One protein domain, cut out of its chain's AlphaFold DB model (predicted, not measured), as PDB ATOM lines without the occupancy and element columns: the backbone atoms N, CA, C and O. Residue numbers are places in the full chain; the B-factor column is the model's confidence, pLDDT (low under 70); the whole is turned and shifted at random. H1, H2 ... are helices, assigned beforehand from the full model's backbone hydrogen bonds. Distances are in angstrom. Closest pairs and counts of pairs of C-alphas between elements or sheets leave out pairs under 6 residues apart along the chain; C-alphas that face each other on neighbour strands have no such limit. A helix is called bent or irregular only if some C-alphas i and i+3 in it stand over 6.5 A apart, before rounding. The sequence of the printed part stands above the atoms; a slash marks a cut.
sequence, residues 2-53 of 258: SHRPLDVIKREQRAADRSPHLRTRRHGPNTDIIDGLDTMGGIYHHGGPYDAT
ATOM      1  N   SER A   2     136.202 188.622 128.515       58.22
ATOM      2  CA  SER A   2     136.183 187.795 129.731       58.22
ATOM      3  C   SER A   2     136.692 186.385 129.425       58.22
ATOM      4  O   SER A   2     136.089 185.669 128.624       58.22
ATOM      5  N   HIS A   3     137.792 185.995 130.063       70.38
ATOM      6  CA  HIS A   3     138.442 184.699 129.908       70.38
ATOM      7  C   HIS A   3     137.601 183.610 130.599       70.38
ATOM      8  O   HIS A   3     137.746 183.368 131.794       70.38
ATOM      9  N   ARG A   4     136.664 182.985 129.874       85.00
ATOM     10  CA  ARG A   4     135.850 181.858 130.370       85.00
ATOM     11  C   ARG A   4     136.384 180.541 129.796       85.00
ATOM     12  O   ARG A   4     135.910 180.105 128.749       85.00
ATOM     13  N   PRO A   5     137.367 179.897 130.449       85.81
ATOM     14  CA  PRO A   5     138.058 178.729 129.894       85.81
ATOM     15  C   PRO A   5     137.117 177.543 129.639       85.81
ATOM     16  O   PRO A   5     137.250 176.849 128.637       85.81
ATOM     17  N   LEU A   6     136.097 177.352 130.481       87.31
ATOM     18  CA  LEU A   6     135.106 176.286 130.288       87.31
ATOM     19  C   LEU A   6     134.240 176.493 129.042       87.31
ATOM     20  O   LEU A   6     133.854 175.522 128.392       87.31
ATOM     21  N   ASP A   7     133.945 177.744 128.690       88.12
ATOM     22  CA  ASP A   7     133.164 178.051 127.492       88.12
ATOM     23  C   ASP A   7     133.991 177.813 126.223       88.12
ATOM     24  O   ASP A   7     133.442 177.372 125.212       88.12
ATOM     25  N   VAL A   8     135.312 178.029 126.286       88.56
ATOM     26  CA  VAL A   8     136.256 177.681 125.211       88.56
ATOM     27  C   VAL A   8     136.295 176.167 125.009       88.56
ATOM     28  O   VAL A   8     136.049 175.708 123.898       88.56
ATOM     29  N   ILE A   9     136.452 175.387 126.083       88.75
ATOM     30  CA  ILE A   9     136.471 173.916 126.014       88.75
ATOM     31  C   ILE A   9     135.144 173.367 125.470       88.75
ATOM     32  O   ILE A   9     135.133 172.529 124.570       88.75
ATOM     33  N   LYS A  10     133.996 173.873 125.944       90.12
ATOM     34  CA  LYS A  10     132.675 173.471 125.421       90.12
ATOM     35  C   LYS A  10     132.509 173.818 123.941       90.12
ATOM     36  O   LYS A  10     131.848 173.085 123.201       90.12
ATOM     37  N   ARG A  11     133.078 174.943 123.498       87.69
ATOM     38  CA  ARG A  11     133.057 175.374 122.095       87.69
ATOM     39  C   ARG A  11     133.937 174.484 121.228       87.69
ATOM     40  O   ARG A  11     133.483 174.081 120.161       87.69
ATOM     41  N   GLU A  12     135.137 174.156 121.692       86.75
ATOM     42  CA  GLU A  12     136.080 173.261 121.017       86.75
ATOM     43  C   GLU A  12     135.531 171.841 120.918       86.75
ATOM     44  O   GLU A  12     135.520 171.274 119.831       86.75
ATOM     45  N   GLN A  13     134.952 171.307 121.997       85.94
ATOM     46  CA  GLN A  13     134.275 170.011 121.982       85.94
ATOM     47  C   GLN A  13     133.133 169.995 120.960       85.94
ATOM     48  O   GLN A  13     133.049 169.099 120.124       85.94
ATOM     49  N   ARG A  14     132.278 171.028 120.959       82.50
ATOM     50  CA  ARG A  14     131.179 171.154 119.990       82.50
ATOM     51  C   ARG A  14     131.682 171.326 118.549       82.50
ATOM     52  O   ARG A  14     130.994 170.901 117.622       82.50
ATOM     53  N   ALA A  15     132.835 171.963 118.344       81.44
ATOM     54  CA  ALA A  15     133.463 172.115 117.034       81.44
ATOM     55  C   ALA A  15     134.067 170.791 116.541       81.44
ATOM     56  O   ALA A  15     133.809 170.401 115.403       81.44
ATOM     57  N   ALA A  16     134.775 170.067 117.412       76.69
ATOM     58  CA  ALA A  16     135.311 168.736 117.140       76.69
ATOM     59  C   ALA A  16     134.188 167.749 116.791       76.69
ATOM     60  O   ALA A  16     134.260 167.042 115.790       76.69
ATOM     61  N   ASP A  17     133.091 167.793 117.539       67.69
ATOM     62  CA  ASP A  17     131.895 166.982 117.321       67.69
ATOM     63  C   ASP A  17     131.155 167.274 116.007       67.69
ATOM     64  O   ASP A  17     130.450 166.410 115.480       67.69
ATOM     65  N   ARG A  18     131.287 168.498 115.483       69.12
ATOM     66  CA  ARG A  18     130.705 168.937 114.204       69.12
ATOM     67  C   ARG A  18     131.654 168.762 113.021       69.12
ATOM     68  O   ARG A  18     131.283 169.140 111.906       69.12
ATOM     69  N   SER A  19     132.848 168.214 113.242       71.31
ATOM     70  CA  SER A  19     133.826 167.993 112.181       71.31
ATOM     71  C   SER A  19     133.206 167.181 111.027       71.31
ATOM     72  O   SER A  19     132.494 166.198 111.265       71.31
ATOM     73  N   PRO A  20     133.436 167.576 109.759       63.50
ATOM     74  CA  PRO A  20     132.792 166.955 108.599       63.50
ATOM     75  C   PRO A  20     133.010 165.440 108.519       63.50
ATOM     76  O   PRO A  20     132.108 164.709 108.117       63.50
ATOM     77  N   HIS A  21     134.173 164.969 108.976       62.19
ATOM     78  CA  HIS A  21     134.557 163.560 108.962       62.19
ATOM     79  C   HIS A  21     133.873 162.706 110.051       62.19
ATOM     80  O   HIS A  21     133.926 161.484 109.975       62.19
ATOM     81  N   LEU A  22     133.222 163.307 111.061       57.81
ATOM     82  CA  LEU A  22     132.426 162.587 112.072       57.81
ATOM     83  C   LEU A  22     130.918 162.593 111.769       57.81
ATOM     84  O   LEU A  22     130.152 161.890 112.431       57.81
ATOM     85  N   ARG A  23     130.462 163.353 110.762       57.28
ATOM     86  CA  ARG A  23     129.028 163.472 110.421       57.28
ATOM     87  C   ARG A  23     128.430 162.164 109.908       57.28
ATOM     88  O   ARG A  23     127.260 161.895 110.166       57.28
ATOM     89  N   THR A  24     129.234 161.329 109.256       55.72
ATOM     90  CA  THR A  24     128.842 159.979 108.825       55.72
ATOM     91  C   THR A  24     128.635 159.025 110.005       55.72
ATOM     92  O   THR A  24     127.793 158.139 109.918       55.72
ATOM     93  N   ARG A  25     129.316 159.249 111.142       54.66
ATOM     94  CA  ARG A  25     129.165 158.445 112.368       54.66
ATOM     95  C   ARG A  25     127.965 158.842 113.232       54.66
ATOM     96  O   ARG A  25     127.373 157.977 113.857       54.66
ATOM     97  N   ARG A  26     127.573 160.124 113.268       55.78
ATOM     98  CA  ARG A  26     126.436 160.595 114.100       55.78
ATOM     99  C   ARG A  26     125.052 160.303 113.520       55.78
ATOM    100  O   ARG A  26     124.062 160.396 114.242       55.78
ATOM    101  N   HIS A  27     124.968 160.035 112.222       56.78
ATOM    102  CA  HIS A  27     123.696 159.808 111.529       56.78
ATOM    103  C   HIS A  27     123.514 158.362 111.053       56.78
ATOM    104  O   HIS A  27     122.464 158.042 110.497       56.78
ATOM    105  N   GLY A  28     124.501 157.494 111.293       61.47
ATOM    106  CA  GLY A  28     124.335 156.051 111.170       61.47
ATOM    107  C   GLY A  28     123.505 155.488 112.330       61.47
ATOM    108  O   GLY A  28     123.395 156.135 113.376       61.47
ATOM    109  N   PRO A  29     122.871 154.319 112.157       65.12
ATOM    110  CA  PRO A  29     122.316 153.582 113.284       65.12
ATOM    111  C   PRO A  29     123.424 153.248 114.285       65.12
ATOM    112  O   PRO A  29     124.598 153.151 113.929       65.12
ATOM    113  N   ASN A  30     123.032 153.140 115.552       67.25
ATOM    114  CA  ASN A  30     123.941 152.704 116.598       67.25
ATOM    115  C   ASN A  30     124.307 151.241 116.346       67.25
ATOM    116  O   ASN A  30     123.422 150.467 115.983       67.25
ATOM    117  N   THR A  31     125.566 150.901 116.615       67.69
ATOM    118  CA  THR A  31     126.064 149.522 116.629       67.69
ATOM    119  C   THR A  31     125.142 148.658 117.476       67.69
ATOM    120  O   THR A  31     124.850 149.021 118.624       67.69
ATOM    121  N   ASP A  32     124.645 147.565 116.911       71.81
ATOM    122  CA  ASP A  32     123.807 146.635 117.653       71.81
ATOM    123  C   ASP A  32     124.647 145.780 118.627       71.81
ATOM    124  O   ASP A  32     125.856 145.960 118.793       71.81
ATOM    125  N   ILE A  33     123.992 144.873 119.353       73.00
ATOM    126  CA  ILE A  33     124.684 144.004 120.318       73.00
ATOM    127  C   ILE A  33     125.693 143.095 119.598       73.00
ATOM    128  O   ILE A  33     126.720 142.761 120.178       73.00
ATOM    129  N   ILE A  34     125.425 142.716 118.346       72.69
ATOM    130  CA  ILE A  34     126.292 141.848 117.545       72.69
ATOM    131  C   ILE A  34     127.532 142.633 117.099       72.69
ATOM    132  O   ILE A  34     128.643 142.130 117.240       72.69
ATOM    133  N   ASP A  35     127.365 143.886 116.679       72.81
ATOM    134  CA  ASP A  35     128.461 144.807 116.359       72.81
ATOM    135  C   ASP A  35     129.377 145.056 117.562       72.81
ATOM    136  O   ASP A  35     130.595 145.126 117.426       72.81
ATOM    137  N   GLY A  36     128.801 145.161 118.764       73.25
ATOM    138  CA  GLY A  36     129.565 145.301 120.006       73.25
ATOM    139  C   GLY A  36     130.365 144.050 120.390       73.25
ATOM    140  O   GLY A  36     131.315 144.151 121.167       73.25
ATOM    141  N   LEU A  37     129.992 142.883 119.857       78.31
ATOM    142  CA  LEU A  37     130.705 141.618 120.046       78.31
ATOM    143  C   LEU A  37     131.772 141.382 118.964       78.31
ATOM    144  O   LEU A  37     132.625 140.506 119.138       78.31
ATOM    145  N   ASP A  38     131.770 142.158 117.874       70.44
ATOM    146  CA  ASP A  38     132.787 142.041 116.835       70.44
ATOM    147  C   ASP A  38     134.127 142.623 117.308       70.44
ATOM    148  O   ASP A  38     134.301 143.819 117.542       70.44
ATOM    149  N   THR A  39     135.109 141.739 117.462       69.56
ATOM    150  CA  THR A  39     136.466 142.091 117.907       69.56
ATOM    151  C   THR A  39     137.418 142.292 116.716       69.56
ATOM    152  O   THR A  39     138.527 142.799 116.888       69.56
ATOM    153  N   MET A  40     137.003 141.910 115.501       61.75
ATOM    154  CA  MET A  40     137.845 141.789 114.306       61.75
ATOM    155  C   MET A  40     137.323 142.683 113.169       61.75
ATOM    156  O   MET A  40     136.971 142.198 112.100       61.75
ATOM    157  N   GLY A  41     137.293 144.003 113.359       60.41
ATOM    158  CA  GLY A  41     136.773 144.876 112.291       60.41
ATOM    159  C   GLY A  41     136.693 146.376 112.564       60.41
ATOM    160  O   GLY A  41     136.273 147.131 111.689       60.41
ATOM    161  N   GLY A  42     137.118 146.847 113.740       63.81
ATOM    162  CA  GLY A  42     136.896 148.238 114.139       63.81
ATOM    163  C   GLY A  42     135.408 148.549 114.350       63.81
ATOM    164  O   GLY A  42     134.579 147.655 114.418       63.81
ATOM    165  N   ILE A  43     135.067 149.835 114.472       62.00
ATOM    166  CA  ILE A  43     133.689 150.313 114.713       62.00
ATOM    167  C   ILE A  43     132.913 150.304 113.383       62.00
ATOM    168  O   ILE A  43     132.527 151.359 112.868       62.00
ATOM    169  N   TYR A  44     132.806 149.136 112.759       66.31
ATOM    170  CA  TYR A  44     131.978 148.922 111.584       66.31
ATOM    171  C   TYR A  44     130.615 148.408 112.046       66.31
ATOM    172  O   TYR A  44     130.540 147.491 112.851       66.31
ATOM    173  N   HIS A  45     129.550 149.044 111.568       73.06
ATOM    174  CA  HIS A  45     128.177 148.628 111.837       73.06
ATOM    175  C   HIS A  45     127.791 147.588 110.788       73.06
ATOM    176  O   HIS A  45     127.656 147.935 109.606       73.06
ATOM    177  N   HIS A  46     127.639 146.326 111.182       71.88
ATOM    178  CA  HIS A  46     127.115 145.288 110.308       71.88
ATOM    179  C   HIS A  46     125.638 145.583 110.094       71.88
ATOM    180  O   HIS A  46     124.798 145.383 110.964       71.88
ATOM    181  N   GLY A  47     125.307 146.128 108.923       72.06
ATOM    182  CA  GLY A  47     123.930 146.476 108.597       72.06
ATOM    183  C   GLY A  47     123.011 145.260 108.726       72.06
ATOM    184  O   GLY A  47     123.022 144.382 107.866       72.06
ATOM    185  N   GLY A  48     122.212 145.219 109.793       74.81
ATOM    186  CA  GLY A  48     121.223 144.174 110.012       74.81
ATOM    187  C   GLY A  48     120.079 144.220 108.988       74.81
ATOM    188  O   GLY A  48     119.837 145.246 108.344       74.81
ATOM    189  N   PRO A  49     119.297 143.137 108.853       76.75
ATOM    190  CA  PRO A  49     118.214 143.062 107.866       76.75
ATOM    191  C   PRO A  49     117.128 144.136 108.063       76.75
ATOM    192  O   PRO A  49     116.512 144.582 107.099       76.75
ATOM    193  N   TYR A  50     116.918 144.600 109.299       78.69
ATOM    194  CA  TYR A  50     115.926 145.632 109.643       78.69
ATOM    195  C   TYR A  50     116.514 147.043 109.723       78.69
ATOM    196  O   TYR A  50     115.823 148.024 109.976       78.69
ATOM    197  N   ASP A  51     117.807 147.182 109.480       79.25
ATOM    198  CA  ASP A  51     118.538 148.424 109.688       79.25
ATOM    199  C   ASP A  51     118.147 149.497 108.646       79.25
ATOM    200  O   ASP A  51     118.247 150.706 108.876       79.25
ATOM    201  N   ALA A  52     117.633 149.056 107.493       82.31
ATOM    202  CA  ALA A  52     117.022 149.910 106.478       82.31
ATOM    203  C   ALA A  52     115.666 150.491 106.918       82.31
ATOM    204  O   ALA A  52     115.284 151.563 106.449       82.31
ATOM    205  N   THR A  53     114.939 149.824 107.823       84.38
ATOM    206  CA  THR A  53     113.614 150.266 108.292       84.38
ATOM    207  C   THR A  53     113.688 151.156 109.533       84.38
ATOM    208  O   THR A  53     112.696 151.791 109.893       84.38
TER     209      THR A  53
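AT A GLANCE: This is residues 2 to 53 of the 258 residues of an uncharacterized protein of Verticillium alfalfae (strain VaMs.102 / ATCC MYA-4576 / FGSC 10136) (UniProt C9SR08). An outstretched arm, made by helix H1 with the short, uneven helix H2 following it, leads to a loose head at the far end, where the small helix H3 and the loop of residues 38 to 53 lie. Residues 2 to 16 and 19 to 24 stand free, and the helices form no bundle. The printed part has 52 residues with three named helices, in the order H1, H2, H3, and no named strand. The class is all helix, though under half of the residues, 25 of 52, are in named elements. The whole is extended, with a radius of gyration of the C-alphas of 16.3 A and spans of 53 by 25 by 17 A.

IN THESE COORDINATES: Start at C-alpha 2 and go on to C-alpha 5 at (138.058, 178.729, 129.894), where H1 begins; it holds residues 5 to 17 and runs 18.3 A from first to last C-alpha. H2 holds residues 20 to 26, and its first and last C-alphas are 10.5 A apart. H2 is only just irregular: the C-alphas of His 21 and Thr 24 are 6.7 A apart. Further on, find H3 at residues 33 to 37, which measures 6.5 A and ends at C-alpha 37 at (130.705, 141.618, 120.046). From there residues 38 to 53 hold no named element; look for C-alpha 42 at (136.896, 148.238, 114.139), and then for C-alpha 49 at (118.214, 143.062, 107.866).

HOW THE PARTS SIT: Going along from H1, you find a tight link of 2 residues to H2, and these two helices meet only through their link. A short link of 6 residues leads from H2 to H3, and those two are apart. H1 and H3 are apart as well. In the backbone, each O i to N i+4 pair inside H1 and H3 is within hydrogen-bond range. In H2 1 of 3 such pairs is within range, beside 2 of 4 pairs of O i and N i+3.

THE WHOLE: The two C-alphas farthest apart are those of Ser 2 and Pro 49, at 52.9 A, and the C-alphas of Ser 2 and Thr 53 are 48.8 A apart. Without the stretches that stand free, the remaining 31 residues span 28 by 25 by 12 A, with a radius of gyration of 10.2 A. The printed part has no cut, and no link between its helices is long. The C-alphas of residues 38 to 53 lie 10 to 21 A from the mean of all C-alphas. In the B-factor column the mean pLDDT of the printed part is 72.4; look at residue 2, residues 17 to 18, residues 20 to 31 and residues 39 to 44 for the 21 residues under 70.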